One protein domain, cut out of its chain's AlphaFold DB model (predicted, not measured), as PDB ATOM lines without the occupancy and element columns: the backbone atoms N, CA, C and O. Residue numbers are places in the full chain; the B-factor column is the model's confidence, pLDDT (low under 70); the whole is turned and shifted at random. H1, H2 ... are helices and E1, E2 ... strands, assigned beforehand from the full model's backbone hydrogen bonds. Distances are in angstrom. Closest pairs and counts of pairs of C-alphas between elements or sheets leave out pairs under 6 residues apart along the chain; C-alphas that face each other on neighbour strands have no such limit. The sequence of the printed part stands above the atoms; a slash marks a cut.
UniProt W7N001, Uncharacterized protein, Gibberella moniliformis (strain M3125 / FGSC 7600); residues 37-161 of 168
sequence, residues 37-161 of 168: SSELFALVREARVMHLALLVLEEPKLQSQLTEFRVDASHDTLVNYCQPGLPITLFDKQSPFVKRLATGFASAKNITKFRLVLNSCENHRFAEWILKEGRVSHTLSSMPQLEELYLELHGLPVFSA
ATOM      1  N   SER A  37       7.841  32.690  95.249       50.56
ATOM      2  CA  SER A  37       8.139  33.990  94.622       50.56
ATOM      3  C   SER A  37       9.588  34.137  94.143       50.56
ATOM      4  O   SER A  37       9.834  34.730  93.095       50.56
ATOM      5  N   SER A  38      10.556  33.549  94.851       46.69
ATOM      6  CA  SER A  38      11.967  33.510  94.447       46.69
ATOM      7  C   SER A  38      12.213  32.750  93.140       46.69
ATOM      8  O   SER A  38      13.009  33.201  92.317       46.69
ATOM      9  N   GLU A  39      11.518  31.634  92.922       49.50
ATOM     10  CA  GLU A  39      11.605  30.854  91.681       49.50
ATOM     11  C   GLU A  39      10.962  31.611  90.520       49.50
ATOM     12  O   GLU A  39      11.503  31.647  89.418       49.50
ATOM     13  N   LEU A  40       9.865  32.322  90.778       55.72
ATOM     14  CA  LEU A  40       9.230  33.179  89.780       55.72
ATOM     15  C   LEU A  40      10.127  34.349  89.367       55.72
ATOM     16  O   LEU A  40      10.223  34.656  88.180       55.72
ATOM     17  N   PHE A  41      10.833  34.983  90.306       52.78
ATOM     18  CA  PHE A  41      11.811  36.023  89.970       52.78
ATOM     19  C   PHE A  41      12.969  35.485  89.124       52.78
ATOM     20  O   PHE A  41      13.414  36.177  88.203       52.78
ATOM     21  N   ALA A  42      13.435  34.266  89.398       55.81
ATOM     22  CA  ALA A  42      14.460  33.614  88.594       55.81
ATOM     23  C   ALA A  42      13.962  33.296  87.178       55.81
ATOM     24  O   ALA A  42      14.599  33.711  86.213       55.81
ATOM     25  N   LEU A  43      12.765  32.714  87.044       61.09
ATOM     26  CA  LEU A  43      12.124  32.473  85.747       61.09
ATOM     27  C   LEU A  43      11.930  33.777  84.955       61.09
ATOM     28  O   LEU A  43      12.146  33.827  83.745       61.09
ATOM     29  N   VAL A  44      11.578  34.876  85.632       66.19
ATOM     30  CA  VAL A  44      11.471  36.209  85.015       66.19
ATOM     31  C   VAL A  44      12.839  36.739  84.575       66.19
ATOM     32  O   VAL A  44      12.939  37.355  83.511       66.19
ATOM     33  N   ARG A  45      13.901  36.518  85.356       67.81
ATOM     34  CA  ARG A  45      15.276  36.889  84.982       67.81
ATOM     35  C   ARG A  45      15.727  36.111  83.747       67.81
ATOM     36  O   ARG A  45      16.196  36.727  82.795       67.81
ATOM     37  N   GLU A  46      15.534  34.800  83.729       70.69
ATOM     38  CA  GLU A  46      15.873  33.932  82.598       70.69
ATOM     39  C   GLU A  46      15.091  34.326  81.342       70.69
ATOM     40  O   GLU A  46      15.679  34.524  80.279       70.69
ATOM     41  N   ALA A  47      13.784  34.572  81.470       72.38
ATOM     42  CA  ALA A  47      12.946  35.057  80.378       72.38
ATOM     43  C   ALA A  47      13.434  36.405  79.810       72.38
ATOM     44  O   ALA A  47      13.402  36.612  78.595       72.38
ATOM     45  N   ARG A  48      13.921  37.320  80.661       76.75
ATOM     46  CA  ARG A  48      14.513  38.597  80.219       76.75
ATOM     47  C   ARG A  48      15.820  38.392  79.461       76.75
ATOM     48  O   ARG A  48      16.003  39.008  78.415       76.75
ATOM     49  N   VAL A  49      16.706  37.528  79.954       79.81
ATOM     50  CA  VAL A  49      17.976  37.215  79.278       79.81
ATOM     51  C   VAL A  49      17.708  36.576  77.915       79.81
ATOM     52  O   VAL A  49      18.283  37.005  76.917       79.81
ATOM     53  N   MET A  50      16.761  35.638  77.842       82.75
ATOM     54  CA  MET A  50      16.340  35.036  76.576       82.75
ATOM     55  C   MET A  50      15.738  36.061  75.616       82.75
ATOM     56  O   MET A  50      16.004  36.015  74.417       82.75
ATOM     57  N   HIS A  51      14.964  37.020  76.124       82.25
ATOM     58  CA  HIS A  51      14.440  38.102  75.301       82.25
ATOM     59  C   HIS A  51      15.557  38.971  74.703       82.25
ATOM     60  O   HIS A  51      15.509  39.279  73.516       82.25
ATOM     61  N   LEU A  52      16.576  39.326  75.490       83.94
ATOM     62  CA  LEU A  52      17.734  40.081  74.999       83.94
ATOM     63  C   LEU A  52      18.529  39.290  73.955       83.94
ATOM     64  O   LEU A  52      18.871  39.839  72.911       83.94
ATOM     65  N   ALA A  53      18.771  37.999  74.198       87.75
ATOM     66  CA  ALA A  53      19.440  37.129  73.235       87.75
ATOM     67  C   ALA A  53      18.684  37.078  71.897       87.75
ATOM     68  O   ALA A  53      19.298  37.150  70.835       87.75
ATOM     69  N   LEU A  54      17.349  37.029  71.939       87.94
ATOM     70  CA  LEU A  54      16.517  37.086  70.739       87.94
ATOM     71  C   LEU A  54      16.622  38.421  70.005       87.94
ATOM     72  O   LEU A  54      16.724  38.407  68.788       87.94
ATOM     73  N   LEU A  55      16.650  39.554  70.711       87.94
ATOM     74  CA  LEU A  55      16.845  40.857  70.063       87.94
ATOM     75  C   LEU A  55      18.186  40.922  69.316       87.94
ATOM     76  O   LEU A  55      18.251  41.451  68.212       87.94
ATOM     77  N   VAL A  56      19.243  40.339  69.888       89.12
ATOM     78  CA  VAL A  56      20.560  40.253  69.235       89.12
ATOM     79  C   VAL A  56      20.520  39.324  68.019       89.12
ATOM     80  O   VAL A  56      21.075  39.661  66.976       89.12
ATOM     81  N   LEU A  57      19.848  38.174  68.133       89.31
ATOM     82  CA  LEU A  57      19.664  37.237  67.022       89.31
ATOM     83  C   LEU A  57      18.777  37.801  65.910       89.31
ATOM     84  O   LEU A  57      18.920  37.373  64.773       89.31
ATOM     85  N   GLU A  58      17.856  38.713  66.209       89.25
ATOM     86  CA  GLU A  58      16.926  39.298  65.237       89.25
ATOM     87  C   GLU A  58      17.490  40.543  64.538       89.25
ATOM     88  O   GLU A  58      17.015  40.894  63.459       89.25
ATOM     89  N   GLU A  59      18.515  41.186  65.104       92.31
ATOM     90  CA  GLU A  59      19.170  42.352  64.508       92.31
ATOM     91  C   GLU A  59      20.231  41.920  63.473       92.31
ATOM     92  O   GLU A  59      21.285  41.403  63.860       92.31
ATOM     93  N   PRO A  60      20.043  42.171  62.159       90.38
ATOM     94  CA  PRO A  60      20.901  41.600  61.111       90.38
ATOM     95  C   PRO A  60      22.387  41.962  61.239       90.38
ATOM     96  O   PRO A  60      23.276  41.149  60.962       90.38
ATOM     97  N   LYS A  61      22.677  43.195  61.677       91.19
ATOM     98  CA  LYS A  61      24.056  43.669  61.859       91.19
ATOM     99  C   LYS A  61      24.790  42.921  62.962       91.19
ATOM    100  O   LYS A  61      25.982  42.667  62.812       91.19
ATOM    101  N   LEU A  62      24.102  42.604  64.057       90.75
ATOM    102  CA  LEU A  62      24.678  41.848  65.165       90.75
ATOM    103  C   LEU A  62      24.716  40.362  64.820       90.75
ATOM    104  O   LEU A  62      25.765  39.743  64.947       90.75
ATOM    105  N   GLN A  63      23.615  39.828  64.288       90.88
ATOM    106  CA  GLN A  63      23.476  38.434  63.871       90.88
ATOM    107  C   GLN A  63      24.616  37.974  62.949       90.88
ATOM    108  O   GLN A  63      25.193  36.913  63.169       90.88
ATOM    109  N   SER A  64      24.974  38.774  61.939       88.62
ATOM    110  CA  SER A  64      26.066  38.462  61.002       88.62
ATOM    111  C   SER A  64      27.456  38.376  61.648       88.62
ATOM    112  O   SER A  64      28.370  37.819  61.048       88.62
ATOM    113  N   GLN A  65      27.631  38.889  62.864       90.94
ATOM    114  CA  GLN A  65      28.898  38.830  63.596       90.94
ATOM    115  C   GLN A  65      28.951  37.657  64.584       90.94
ATOM    116  O   GLN A  65      30.007  37.387  65.152       90.94
ATOM    117  N   LEU A  66      27.831  36.961  64.805       91.38
ATOM    118  CA  LEU A  66      27.757  35.849  65.746       91.38
ATOM    119  C   LEU A  66      28.327  34.575  65.121       91.38
ATOM    120  O   LEU A  66      27.874  34.144  64.063       91.38
ATOM    121  N   THR A  67      29.273  33.951  65.817       92.69
ATOM    122  CA  THR A  67      29.886  32.672  65.418       92.69
ATOM    123  C   THR A  67      29.586  31.529  66.385       92.69
ATOM    124  O   THR A  67      29.629  30.356  66.014       92.69
ATOM    125  N   GLU A  68      29.228  31.866  67.622       92.94
ATOM    126  CA  GLU A  68      28.896  30.922  68.678       92.94
ATOM    127  C   GLU A  68      27.659  31.412  69.427       92.94
ATOM    128  O   GLU A  68      27.538  32.594  69.758       92.94
ATOM    129  N   PHE A  69      26.755  30.484  69.732       89.19
ATOM    130  CA  PHE A  69      25.719  30.696  70.733       89.19
ATOM    131  C   PHE A  69      26.003  29.800  71.931       89.19
ATOM    132  O   PHE A  69      26.009  28.572  71.817       89.19
ATOM    133  N   ARG A  70      26.223  30.420  73.089       88.12
ATOM    134  CA  ARG A  70      26.523  29.721  74.334       88.12
ATOM    135  C   ARG A  70      25.652  30.239  75.455       88.12
ATOM    136  O   ARG A  70      25.640  31.434  75.738       88.12
ATOM    137  N   VAL A  71      25.018  29.305  76.151       78.81
ATOM    138  CA  VAL A  71      24.451  29.566  77.469       78.81
ATOM    139  C   VAL A  71      25.288  28.833  78.501       78.81
ATOM    140  O   VAL A  71      25.268  27.606  78.576       78.81
ATOM    141  N   ASP A  72      26.066  29.599  79.265       70.44
ATOM    142  CA  ASP A  72      26.783  29.097  80.431       70.44
ATOM    143  C   ASP A  72      25.966  29.410  81.679       70.44
ATOM    144  O   ASP A  72      25.982  30.528  82.192       70.44
ATOM    145  N   ALA A  73      25.206  28.416  82.115       67.62
ATOM    146  CA  ALA A  73      24.464  28.462  83.362       67.62
ATOM    147  C   ALA A  73      25.015  27.443  84.366       67.62
ATOM    148  O   ALA A  73      24.342  27.167  85.350       67.62
ATOM    149  N   SER A  74      26.234  26.917  84.155       63.00
ATOM    150  CA  SER A  74      26.840  25.830  84.945       63.00
ATOM    151  C   SER A  74      27.042  26.163  86.431       63.00
ATOM    152  O   SER A  74      27.305  25.267  87.227       63.00
ATOM    153  N   HIS A  75      26.899  27.436  86.810       58.84
ATOM    154  CA  HIS A  75      27.097  27.938  88.172       58.84
ATOM    155  C   HIS A  75      25.843  28.597  88.781       58.84
ATOM    156  O   HIS A  75      25.886  28.989  89.944       58.84
ATOM    157  N   ASP A  76      24.745  28.747  88.024       61.56
ATOM    158  CA  ASP A  76      23.528  29.433  88.490       61.56
ATOM    159  C   ASP A  76      22.530  28.376  89.003       61.56
ATOM    160  O   ASP A  76      21.687  27.872  88.264       61.56
ATOM    161  N   THR A  77      22.676  27.965  90.267       58.41
ATOM    162  CA  THR A  77      21.760  27.013  90.921       58.41
ATOM    163  C   THR A  77      20.989  27.691  92.041       58.41
ATOM    164  O   THR A  77      21.578  28.146  93.026       58.41
ATOM    165  N   LEU A  78      19.661  27.689  91.944       56.44
ATOM    166  CA  LEU A  78      18.803  27.891  93.106       56.44
ATOM    167  C   LEU A  78      18.895  26.630  93.973       56.44
ATOM    168  O   LEU A  78      18.440  25.570  93.563       56.44
ATOM    169  N   VAL A  79      19.532  26.766  95.139       56.62
ATOM    170  CA  VAL A  79      19.358  25.933  96.345       56.62
ATOM    171  C   VAL A  79      19.244  24.422  96.093       56.62
ATOM    172  O   VAL A  79      18.152  23.970  95.810       56.62
ATOM    173  N   ASN A  80      20.318  23.644  96.296       57.31
ATOM    174  CA  ASN A  80      20.402  22.178  96.549       57.31
ATOM    175  C   ASN A  80      19.512  21.158  95.776       57.31
ATOM    176  O   ASN A  80      19.699  19.958  95.976       57.31
ATOM    177  N   TYR A  81      18.599  21.575  94.903       63.62
ATOM    178  CA  TYR A  81      17.544  20.766  94.288       63.62
ATOM    179  C   TYR A  81      17.486  20.963  92.768       63.62
ATOM    180  O   TYR A  81      17.220  20.005  92.043       63.62
ATOM    181  N   CYS A  82      17.797  22.160  92.253       69.38
ATOM    182  CA  CYS A  82      17.923  22.376  90.812       69.38
ATOM    183  C   CYS A  82      19.378  22.192  90.348       69.38
ATOM    184  O   CYS A  82      20.316  22.723  90.947       69.38
ATOM    185  N   GLN A  83      19.561  21.483  89.231       75.38
ATOM    186  CA  GLN A  83      20.841  21.443  88.525       75.38
ATOM    187  C   GLN A  83      21.059  22.748  87.730       75.38
ATOM    188  O   GLN A  83      20.090  23.444  87.421       75.38
ATOM    189  N   PRO A  84      22.310  23.103  87.401       78.19
ATOM    190  CA  PRO A  84      22.596  24.271  86.576       78.19
ATOM    191  C   PRO A  84      21.960  24.148  85.181       78.19
ATOM    192  O   PRO A  84      21.785  23.040  84.687       78.19
ATOM    193  N   GLY A  85      21.629  25.254  84.512       80.56
ATOM    194  CA  GLY A  85      21.052  25.211  83.159       80.56
ATOM    195  C   GLY A  85      19.788  26.042  82.991       80.56
ATOM    196  O   GLY A  85      19.119  26.383  83.962       80.56
ATOM    197  N   LEU A  86      19.437  26.338  81.739       81.31
ATOM    198  CA  LEU A  86      18.164  26.989  81.434       81.31
ATOM    199  C   LEU A  86      16.994  26.042  81.709       81.31
ATOM    200  O   LEU A  86      17.091  24.850  81.391       81.31
ATOM    201  N   PRO A  87      15.854  26.547  82.202       81.38
ATOM    202  CA  PRO A  87      14.690  25.708  82.393       81.38
ATOM    203  C   PRO A  87      14.182  25.223  81.038       81.38
ATOM    204  O   PRO A  87      13.951  25.993  80.100       81.38
ATOM    205  N   ILE A  88      13.948  23.920  80.942       83.19
ATOM    206  CA  ILE A  88      13.422  23.309  79.721       83.19
ATOM    207  C   ILE A  88      12.031  23.832  79.334       83.19
ATOM    208  O   ILE A  88      11.629  23.731  78.178       83.19
ATOM    209  N   THR A  89      11.314  24.466  80.262       82.50
ATOM    210  CA  THR A  89      10.030  25.136  80.011       82.50
ATOM    211  C   THR A  89      10.133  26.286  79.005       82.50
ATOM    212  O   THR A  89       9.127  26.644  78.395       82.50
ATOM    213  N   LEU A  90      11.336  26.801  78.707       81.50
ATOM    214  CA  LEU A  90      11.561  27.685  77.552       81.50
ATOM    215  C   LEU A  90      11.191  27.029  76.220       81.50
ATOM    216  O   LEU A  90      10.900  27.739  75.254       81.50
ATOM    217  N   PHE A  91      11.189  25.699  76.173       85.56
ATOM    218  CA  PHE A  91      10.770  24.907  75.029       85.56
ATOM    219  C   PHE A  91       9.341  24.390  75.144       85.56
ATOM    220  O   PHE A  91       8.932  23.643  74.271       85.56
ATOM    221  N   ASP A  92       8.558  24.782  76.151       83.44
ATOM    222  CA  ASP A  92       7.145  24.400  76.237       83.44
ATOM    223  C   ASP A  92       6.312  24.992  75.081       83.44
ATOM    224  O   ASP A  92       6.644  26.025  74.494       83.44
ATOM    225  N   LYS A  93       5.173  24.369  74.773       77.00
ATOM    226  CA  LYS A  93       4.216  24.842  73.768       77.00
ATOM    227  C   LYS A  93       3.713  26.262  74.023       77.00
ATOM    228  O   LYS A  93       3.417  26.968  73.060       77.00
ATOM    229  N   GLN A  94       3.584  26.667  75.285       79.19
ATOM    230  CA  GLN A  94       3.109  28.003  75.653       79.19
ATOM    231  C   GLN A  94       4.241  29.036  75.679       79.19
ATOM    232  O   GLN A  94       3.974  30.234  75.789       79.19
ATOM    233  N   SER A  95       5.499  28.598  75.556       80.81
ATOM    234  CA  SER A  95       6.643  29.498  75.552       80.81
ATOM    235  C   SER A  95       6.612  30.418  74.326       80.81
ATOM    236  O   SER A  95       6.524  29.947  73.186       80.81
ATOM    237  N   PRO A  96       6.767  31.742  74.513       79.94
ATOM    238  CA  PRO A  96       6.847  32.686  73.404       79.94
ATOM    239  C   PRO A  96       8.193  32.617  72.661       79.94
ATOM    240  O   PRO A  96       8.371  33.301  71.650       79.94
ATOM    241  N   PHE A  97       9.159  31.837  73.161       84.38
ATOM    242  CA  PHE A  97      10.540  31.865  72.689       84.38
ATOM    243  C   PHE A  97      10.822  30.869  71.564       84.38
ATOM    244  O   PHE A  97      11.575  31.205  70.658       84.38
ATOM    245  N   VAL A  98      10.190  29.689  71.562       84.38
ATOM    246  CA  VAL A  98      10.549  28.569  70.661       84.38
ATOM    247  C   VAL A  98      10.577  28.978  69.194       84.38
ATOM    248  O   VAL A  98      11.573  28.781  68.503       84.38
ATOM    249  N   LYS A  99       9.494  29.602  68.715       86.81
ATOM    250  CA  LYS A  99       9.392  30.018  67.312       86.81
ATOM    251  C   LYS A  99      10.449  31.066  66.959       86.81
ATOM    252  O   LYS A  99      11.059  30.978  65.900       86.81
ATOM    253  N   ARG A 100      10.674  32.037  67.849       88.50
ATOM    254  CA  ARG A 100      11.649  33.116  67.636       88.50
ATOM    255  C   ARG A 100      13.081  32.588  67.647       88.50
ATOM    256  O   ARG A 100      13.854  32.981  66.786       88.50
ATOM    257  N   LEU A 101      13.407  31.656  68.547       88.81
ATOM    258  CA  LEU A 101      14.714  30.996  68.594       88.81
ATOM    259  C   LEU A 101      14.978  30.230  67.302       88.81
ATOM    260  O   LEU A 101      15.989  30.469  66.651       88.81
ATOM    261  N   ALA A 102      14.037  29.379  66.882       89.75
ATOM    262  CA  ALA A 102      14.179  28.616  65.649       89.75
ATOM    263  C   ALA A 102      14.392  29.532  64.430       89.75
ATOM    264  O   ALA A 102      15.280  29.272  63.620       89.75
ATOM    265  N   THR A 103      13.624  30.624  64.315       91.38
ATOM    266  CA  THR A 103      13.787  31.613  63.238       91.38
ATOM    267  C   THR A 103      15.120  32.360  63.328       91.38
ATOM    268  O   THR A 103      15.831  32.436  62.331       91.38
ATOM    269  N   GLY A 104      15.485  32.876  64.502       91.31
ATOM    270  CA  GLY A 104      16.731  33.616  64.704       91.31
ATOM    271  C   GLY A 104      17.961  32.769  64.385       91.31
ATOM    272  O   GLY A 104      18.838  33.209  63.646       91.31
ATOM    273  N   PHE A 105      17.992  31.521  64.851       91.69
ATOM    274  CA  PHE A 105      19.089  30.604  64.556       91.69
ATOM    275  C   PHE A 105      19.128  30.137  63.098       91.69
ATOM    276  O   PHE A 105      20.215  29.982  62.540       91.69
ATOM    277  N   ALA A 106      17.970  29.984  62.447       91.06
ATOM    278  CA  ALA A 106      17.921  29.690  61.016       91.06
ATOM    279  C   ALA A 106      18.515  30.822  60.171       91.06
ATOM    280  O   ALA A 106      19.117  30.562  59.126       91.06
ATOM    281  N   SER A 107      18.352  32.067  60.613       91.69
ATOM    282  CA  SER A 107      18.912  33.248  59.956       91.69
ATOM    283  C   SER A 107      20.385  33.491  60.307       91.69
ATOM    284  O   SER A 107      21.126  34.019  59.480       91.69
ATOM    285  N   ALA A 108      20.849  33.049  61.478       91.62
ATOM    286  CA  ALA A 108      22.224  33.221  61.948       91.62
ATOM    287  C   ALA A 108      23.213  32.223  61.308       91.62
ATOM    288  O   ALA A 108      23.766  31.344  61.968       91.62
ATOM    289  N   LYS A 109      23.462  32.379  60.000       90.88
ATOM    290  CA  LYS A 109      24.282  31.461  59.182       90.88
ATOM    291  C   LYS A 109      25.739  31.314  59.614       90.88
ATOM    292  O   LYS A 109      26.363  30.326  59.254       90.88
ATOM    293  N   ASN A 110      26.262  32.271  60.372       93.62
ATOM    294  CA  ASN A 110      27.651  32.254  60.822       93.62
ATOM    295  C   ASN A 110      27.836  31.506  62.149       93.62
ATOM    296  O   ASN A 110      28.970  31.214  62.516       93.62
ATOM    297  N   ILE A 111      26.747  31.164  62.850       93.81
ATOM    298  CA  ILE A 111      26.818  30.382  64.084       93.81
ATOM    299  C   ILE A 111      27.047  28.916  63.725       93.81
ATOM    300  O   ILE A 111      26.103  28.224  63.343       93.81
ATOM    301  N   THR A 112      28.287  28.449  63.879       93.69
ATOM    302  CA  THR A 112      28.675  27.045  63.660       93.69
ATOM    303  C   THR A 112      28.850  26.272  64.967       93.69
ATOM    304  O   THR A 112      28.885  25.043  64.952       93.69
ATOM    305  N   LYS A 113      28.903  26.975  66.107       93.69
ATOM    306  CA  LYS A 113      29.036  26.383  67.442       93.69
ATOM    307  C   LYS A 113      27.821  26.687  68.305       93.69
ATOM    308  O   LYS A 113      27.455  27.851  68.489       93.69
ATOM    309  N   PHE A 114      27.220  25.647  68.871       91.31
ATOM    310  CA  PHE A 114      26.053  25.767  69.736       91.31
ATOM    311  C   PHE A 114      26.258  25.015  71.043       91.31
ATOM    312  O   PHE A 114      26.442  23.798  71.054       91.31
ATOM    313  N   ARG A 115      26.199  25.746  72.158       90.88
ATOM    314  CA  ARG A 115      26.293  25.200  73.510       90.88
ATOM    315  C   ARG A 115      25.027  25.511  74.291       90.88
ATOM    316  O   ARG A 115      24.755  26.673  74.606       90.88
ATOM    317  N   LEU A 116      24.308  24.457  74.660       87.81
ATOM    318  CA  LEU A 116      23.074  24.544  75.428       87.81
ATOM    319  C   LEU A 116      23.101  23.576  76.612       87.81
ATOM    320  O   LEU A 116      23.264  22.369  76.438       87.81
ATOM    321  N   VAL A 117      22.908  24.129  77.807       87.44
ATOM    322  CA  VAL A 117      22.714  23.378  79.053       87.44
ATOM    323  C   VAL A 117      21.272  23.591  79.496       87.44
ATOM    324  O   VAL A 117      20.865  24.730  79.742       87.44
ATOM    325  N   LEU A 118      20.490  22.514  79.561       85.69
ATOM    326  CA  LEU A 118      19.095  22.529  80.000       85.69
ATOM    327  C   LEU A 118      18.927  21.779  81.314       85.69
ATOM    328  O   LEU A 118      19.577  20.765  81.558       85.69
ATOM    329  N   ASN A 119      17.976  22.246  82.110       82.62
ATOM    330  CA  ASN A 119      17.584  21.654  83.377       82.62
ATOM    331  C   ASN A 119      16.061  21.443  83.415       82.62
ATOM    332  O   ASN A 119      15.285  22.291  82.967       82.62
ATOM    333  N   SER A 120      15.619  20.311  83.965       78.19
ATOM    334  CA  SER A 120      14.202  20.052  84.267       78.19
ATOM    335  C   SER A 120      13.742  20.637  85.607       78.19
ATOM    336  O   SER A 120      12.540  20.676  85.872       78.19
ATOM    337  N   CYS A 121      14.695  21.009  86.468       73.06
ATOM    338  CA  CYS A 121      14.542  21.042  87.922       73.06
ATOM    339  C   CYS A 121      13.708  19.827  88.409       73.06
ATOM    340  O   CYS A 121      13.830  18.743  87.829       73.06
ATOM    341  N   GLU A 122      12.870  19.966  89.442       65.06
ATOM    342  CA  GLU A 122      12.197  18.844  90.122       65.06
ATOM    343  C   GLU A 122      11.111  18.127  89.289       65.06
ATOM    344  O   GLU A 122      10.660  17.041  89.661       65.06
ATOM    345  N   ASN A 123      10.678  18.673  88.142       73.31
ATOM    346  CA  ASN A 123       9.569  18.101  87.366       73.31
ATOM    347  C   ASN A 123      10.026  17.326  86.119       73.31
ATOM    348  O   ASN A 123       9.767  17.710  84.974       73.31
ATOM    349  N   HIS A 124      10.663  16.177  86.350       73.75
ATOM    350  CA  HIS A 124      11.189  15.307  85.290       73.75
ATOM    351  C   HIS A 124      10.125  14.832  84.287       73.75
ATOM    352  O   HIS A 124      10.385  14.796  83.087       73.75
ATOM    353  N   ARG A 125       8.904  14.499  84.737       77.00
ATOM    354  CA  ARG A 125       7.845  14.004  83.833       77.00
ATOM    355  C   ARG A 125       7.372  15.072  82.854       77.00
ATOM    356  O   ARG A 125       7.143  14.769  81.685       77.00
ATOM    357  N   PHE A 126       7.216  16.307  83.324       80.62
ATOM    358  CA  PHE A 126       6.831  17.418  82.460       80.62
ATOM    359  C   PHE A 126       7.944  17.755  81.464       80.62
ATOM    360  O   PHE A 126       7.694  17.930  80.275       80.62
ATOM    361  N   ALA A 127       9.188  17.751  81.934       80.50
ATOM    362  CA  ALA A 127      10.354  17.976  81.100       80.50
ATOM    363  C   ALA A 127      10.543  16.900  80.010       80.50
ATOM    364  O   ALA A 127      10.800  17.235  78.853       80.50
ATOM    365  N   GLU A 128      10.339  15.617  80.330       83.44
ATOM    366  CA  GLU A 128      10.320  14.545  79.325       83.44
ATOM    367  C   GLU A 128       9.234  14.756  78.269       83.44
ATOM    368  O   GLU A 128       9.445  14.449  77.096       83.44
ATOM    369  N   TRP A 129       8.060  15.247  78.674       84.56
ATOM    370  CA  TRP A 129       6.972  15.526  77.743       84.56
ATOM    371  C   TRP A 129       7.351  16.643  76.766       84.56
ATOM    372  O   TRP A 129       7.201  16.455  75.560       84.56
ATOM    373  N   ILE A 130       7.949  17.738  77.254       84.62
ATOM    374  CA  ILE A 130       8.466  18.825  76.404       84.62
ATOM    375  C   ILE A 130       9.523  18.309  75.415       84.62
ATOM    376  O   ILE A 130       9.489  18.670  74.237       84.62
ATOM    377  N   LEU A 131      10.443  17.444  75.862       86.12
ATOM    378  CA  LEU A 131      11.427  16.820  74.969       86.12
ATOM    379  C   LEU A 131      10.762  15.976  73.884       86.12
ATOM    380  O   LEU A 131      11.095  16.117  72.710       86.12
ATOM    381  N   LYS A 132       9.796  15.134  74.264       85.69
ATOM    382  CA  LYS A 132       9.062  14.262  73.336       85.69
ATOM    383  C   LYS A 132       8.213  15.038  72.330       85.69
ATOM    384  O   LYS A 132       7.986  14.530  71.238       85.69
ATOM    385  N   GLU A 133       7.783  16.261  72.645       86.38
ATOM    386  CA  GLU A 133       7.139  17.143  71.660       86.38
ATOM    387  C   GLU A 133       8.093  17.586  70.533       86.38
ATOM    388  O   GLU A 133       7.640  18.147  69.535       86.38
ATOM    389  N   GLY A 134       9.403  17.359  70.670       85.12
ATOM    390  CA  GLY A 134      10.381  17.602  69.612       85.12
ATOM    391  C   GLY A 134      10.674  19.082  69.360       85.12
ATOM    392  O   GLY A 134      11.135  19.458  68.290       85.12
ATOM    393  N   ARG A 135      10.398  19.969  70.322       85.88
ATOM    394  CA  ARG A 135      10.633  21.417  70.154       85.88
ATOM    395  C   ARG A 135      12.103  21.795  70.274       85.88
ATOM    396  O   ARG A 135      12.566  22.691  69.566       85.88
ATOM    397  N   VAL A 136      12.831  21.102  71.153       88.81
ATOM    398  CA  VAL A 136      14.289  21.232  71.256       88.81
ATOM    399  C   VAL A 136      14.924  20.748  69.958       88.81
ATOM    400  O   VAL A 136      15.631  21.519  69.313       88.81
ATOM    401  N   SER A 137      14.581  19.534  69.512       89.06
ATOM    402  CA  SER A 137      15.089  18.980  68.255       89.06
ATOM    403  C   SER A 137      14.718  19.856  67.059       89.06
ATOM    404  O   SER A 137      15.601  20.201  66.292       89.06
ATOM    405  N   HIS A 138      13.479  20.347  66.947       88.25
ATOM    406  CA  HIS A 138      13.090  21.298  65.897       88.25
ATOM    407  C   HIS A 138      13.951  22.573  65.910       88.25
ATOM    408  O   HIS A 138      14.296  23.098  64.851       88.25
ATOM    409  N   THR A 139      14.266  23.122  67.085       89.19
ATOM    410  CA  THR A 139      15.113  24.323  67.179       89.19
ATOM    411  C   THR A 139      16.532  24.017  66.713       89.19
ATOM    412  O   THR A 139      17.106  24.798  65.968       89.19
ATOM    413  N   LEU A 140      17.077  22.855  67.078       89.94
ATOM    414  CA  LEU A 140      18.393  22.423  66.607       89.94
ATOM    415  C   LEU A 140      18.393  22.145  65.095       89.94
ATOM    416  O   LEU A 140      19.310  22.566  64.399       89.94
ATOM    417  N   SER A 141      17.338  21.523  64.558       90.31
ATOM    418  CA  SER A 141      17.150  21.285  63.118       90.31
ATOM    419  C   SER A 141      17.092  22.569  62.289       90.31
ATOM    420  O   SER A 141      17.296  22.519  61.078       90.31
ATOM    421  N   SER A 142      16.813  23.725  62.901       90.94
ATOM    422  CA  SER A 142      16.839  25.006  62.190       90.94
ATOM    423  C   SER A 142      18.260  25.520  61.933       90.94
ATOM    424  O   SER A 142      18.423  26.503  61.213       90.94
ATOM    425  N   MET A 143      19.281  24.834  62.458       91.88
ATOM    426  CA  MET A 143      20.695  25.186  62.351       91.88
ATOM    427  C   MET A 143      21.500  24.140  61.559       91.88
ATOM    428  O   MET A 143      22.419  23.527  62.104       91.88
ATOM    429  N   PRO A 144      21.205  23.923  60.265       89.94
ATOM    430  CA  PRO A 144      21.916  22.928  59.457       89.94
ATOM    431  C   PRO A 144      23.410  23.244  59.275       89.94
ATOM    432  O   PRO A 144      24.163  22.386  58.837       89.94
ATOM    433  N   GLN A 145      23.837  24.472  59.581       90.62
ATOM    434  CA  GLN A 145      25.229  24.912  59.509       90.62
ATOM    435  C   GLN A 145      26.083  24.542  60.737       90.62
ATOM    436  O   GLN A 145      27.241  24.950  60.797       90.62
ATOM    437  N   LEU A 146      25.525  23.875  61.756       91.12
ATOM    438  CA  LEU A 146      26.284  23.555  62.966       91.12
ATOM    439  C   LEU A 146      27.386  22.532  62.696       91.12
ATOM    440  O   LEU A 146      27.129  21.433  62.214       91.12
ATOM    441  N   GLU A 147      28.599  22.892  63.099       92.31
ATOM    442  CA  GLU A 147      29.782  22.030  63.100       92.31
ATOM    443  C   GLU A 147      30.020  21.441  64.498       92.31
ATOM    444  O   GLU A 147      30.442  20.295  64.636       92.31
ATOM    445  N   GLU A 148      29.715  22.209  65.550       92.06
ATOM    446  CA  GLU A 148      29.879  21.791  66.942       92.06
ATOM    447  C   GLU A 148      28.566  21.964  67.715       92.06
ATOM    448  O   GLU A 148      28.074  23.080  67.904       92.06
ATOM    449  N   LEU A 149      28.024  20.853  68.219       90.56
ATOM    450  CA  LEU A 149      26.878  20.828  69.125       90.56
ATOM    451  C   LEU A 149      27.306  20.277  70.487       90.56
ATOM    452  O   LEU A 149      27.665  19.108  70.615       90.56
ATOM    453  N   TYR A 150      27.211  21.111  71.518       89.62
ATOM    454  CA  TYR A 150      27.285  20.688  72.911       89.62
ATOM    455  C   TYR A 150      25.901  20.797  73.542       89.62
ATOM    456  O   TYR A 150      25.373  21.900  73.715       89.62
ATOM    457  N   LEU A 151      25.334  19.650  73.905       88.06
ATOM    458  CA  LEU A 151      24.043  19.559  74.570       88.06
ATOM    459  C   LEU A 151      24.193  18.805  75.890       88.06
ATOM    460  O   LEU A 151      24.540  17.626  75.900       88.06
ATOM    461  N   GLU A 152      23.898  19.485  76.990       87.69
ATOM    462  CA  GLU A 152      23.846  18.899  78.327       87.69
ATOM    463  C   GLU A 152      22.415  19.000  78.849       87.69
ATOM    464  O   GLU A 152      21.848  20.090  78.921       87.69
ATOM    465  N   LEU A 153      21.810  17.852  79.165       84.31
ATOM    466  CA  LEU A 153      20.457  17.787  79.706       84.31
ATOM    467  C   LEU A 153      20.498  17.184  81.107       84.31
ATOM    468  O   LEU A 153      20.668  15.979  81.292       84.31
ATOM    469  N   HIS A 154      20.323  18.037  82.100       83.50
ATOM    470  CA  HIS A 154      20.262  17.639  83.493       83.50
ATOM    471  C   HIS A 154      18.898  17.030  83.828       83.50
ATOM    472  O   HIS A 154      17.854  17.637  83.583       83.50
ATOM    473  N   GLY A 155      18.913  15.807  84.365       75.38
ATOM    474  CA  GLY A 155      17.704  15.076  84.744       75.38
ATOM    475  C   GLY A 155      16.861  14.572  83.568       75.38
ATOM    476  O   GLY A 155      15.675  14.301  83.762       75.38
ATOM    477  N   LEU A 156      17.433  14.482  82.356       77.94
ATOM    478  CA  LEU A 156      16.694  14.179  81.125       77.94
ATOM    479  C   LEU A 156      17.500  13.349  80.107       77.94
ATOM    480  O   LEU A 156      18.724  13.460  80.040       77.94
ATOM    481  N   PRO A 157      16.832  12.542  79.259       78.12
ATOM    482  CA  PRO A 157      17.503  11.750  78.231       78.12
ATOM    483  C   PRO A 157      17.961  12.608  77.037       78.12
ATOM    484  O   PRO A 157      17.143  13.161  76.303       78.12
ATOM    485  N   VAL A 158      19.276  12.648  76.787       78.25
ATOM    486  CA  VAL A 158      19.903  13.427  75.693       78.25
ATOM    487  C   VAL A 158      19.416  13.011  74.304       78.25
ATOM    488  O   VAL A 158      19.120  13.865  73.471       78.25
ATOM    489  N   PHE A 159      19.263  11.708  74.058       72.69
ATOM    490  CA  PHE A 159      18.879  11.180  72.743       72.69
ATOM    491  C   PHE A 159      17.521  11.689  72.244       72.69
ATOM    492  O   PHE A 159      17.313  11.775  71.041       72.69
ATOM    493  N   SER A 160      16.607  12.061  73.143       76.19
ATOM    494  CA  SER A 160      15.285  12.584  72.771       76.19
ATOM    495  C   SER A 160      15.312  14.035  72.288       76.19
ATOM    496  O   SER A 160      14.326  14.508  71.732       76.19
ATOM    497  N   ALA A 161      16.411  14.751  72.523       78.44
ATOM    498  CA  ALA A 161      16.563  16.152  72.145       78.44
ATOM    499  C   ALA A 161      17.356  16.345  70.851       78.44
ATOM    500  O   ALA A 161      17.295  17.425  70.264       78.44
TER     501      ALA A 161
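Overview. This is residues 37 to 161 of the 168 residues of an uncharacterized protein of Gibberella moniliformis (strain M3125 / FGSC 7600) (UniProt W7N001). The chain is wound in stacked turns like a short solenoid, with three parallel strands, E1, E2 and E3, side by side as a wall along one side and helices along the other. On the helix side H1, H4 and H6 follow one another from turn to turn, running the same way, with H3 and H5 also on that side; the long H1 makes one end of the stack. The printed part has 125 residues with six named helices and three named strands, in the order H1 H2 E1 H3 H4 E2 H5 H6 E3; the sheet's order is E1 E2 E3. The class is mixed, helices and strands; the whole is compact, with a radius of gyration of the C-alphas of 14.1 A and spans of 39 by 29 by 26 A.

Arrangement. H1, residues 37 to 58, and H2, residues 60 to 63, touch only at the corner by their link, and only just, with 3 pairs of C-alphas within 8 A, the closest being Leu 57 and Gln 63 at 5.1 A. E1, residues 68 to 70, is an edge strand, parallel at 12 degrees to the inner strand E2, residues 113 to 119; N 115 and O 69 are 2.9 A apart, within hydrogen-bond range. H3, residues 88 to 91, only grazes the sheet. H4, residues 98 to 107, touches H1 with residues 54 to 58 of H1 alone, at a shallow tilt of 28 degrees, the same way; their closest C-alphas, of Leu 57 and Gly 104, are 5.2 A apart. H5, residues 124 to 132, touches H3, the closest C-alphas being those of Ile 88 and Ala 127, 6.3 A apart. H6, residues 135 to 141, touches H4 at a shallow tilt of 6 degrees, the same way, the C-alphas of Ala 102 and Thr 139 being closest at 4.7 A. E3, residues 148 to 154, is the other edge strand, parallel to E2 at 4 degrees, with N 116 and O 150 2.9 A apart. E1, H3 H4, E2 and E2, H5 H6, E3 are strand-helix-strand units, parallel neighbour strands with helices between them in the chain, each with a right-handed crossover. In H1, H4, H5 and H6 every O i to N i+4 pair is within hydrogen-bond range; H2 and H3 are too short for such a pair.

Along the chain. H1 begins at C-alpha 37 (8.139, 33.990, 94.622) and is 31.1 A long. H2 measures 4.9 A, E1 6.3 A, H3 5.6 A and H4 14.4 A. E2 is 20.2 A long, H5 12.2 A and H6 9.6 A. E3, 19.6 A long, ends at C-alpha 154 (20.262, 17.639, 83.493).

Size, cuts and confidence. The farthest C-alphas, of Lys 61 and Asn 80, are 41.0 A apart. The printed part has no cut; the link from E1 to H3, with 17 residues, is long. The mean pLDDT of the printed part is 81.2, and residues 37 to 45, 73 to 82 and 122 are under 70.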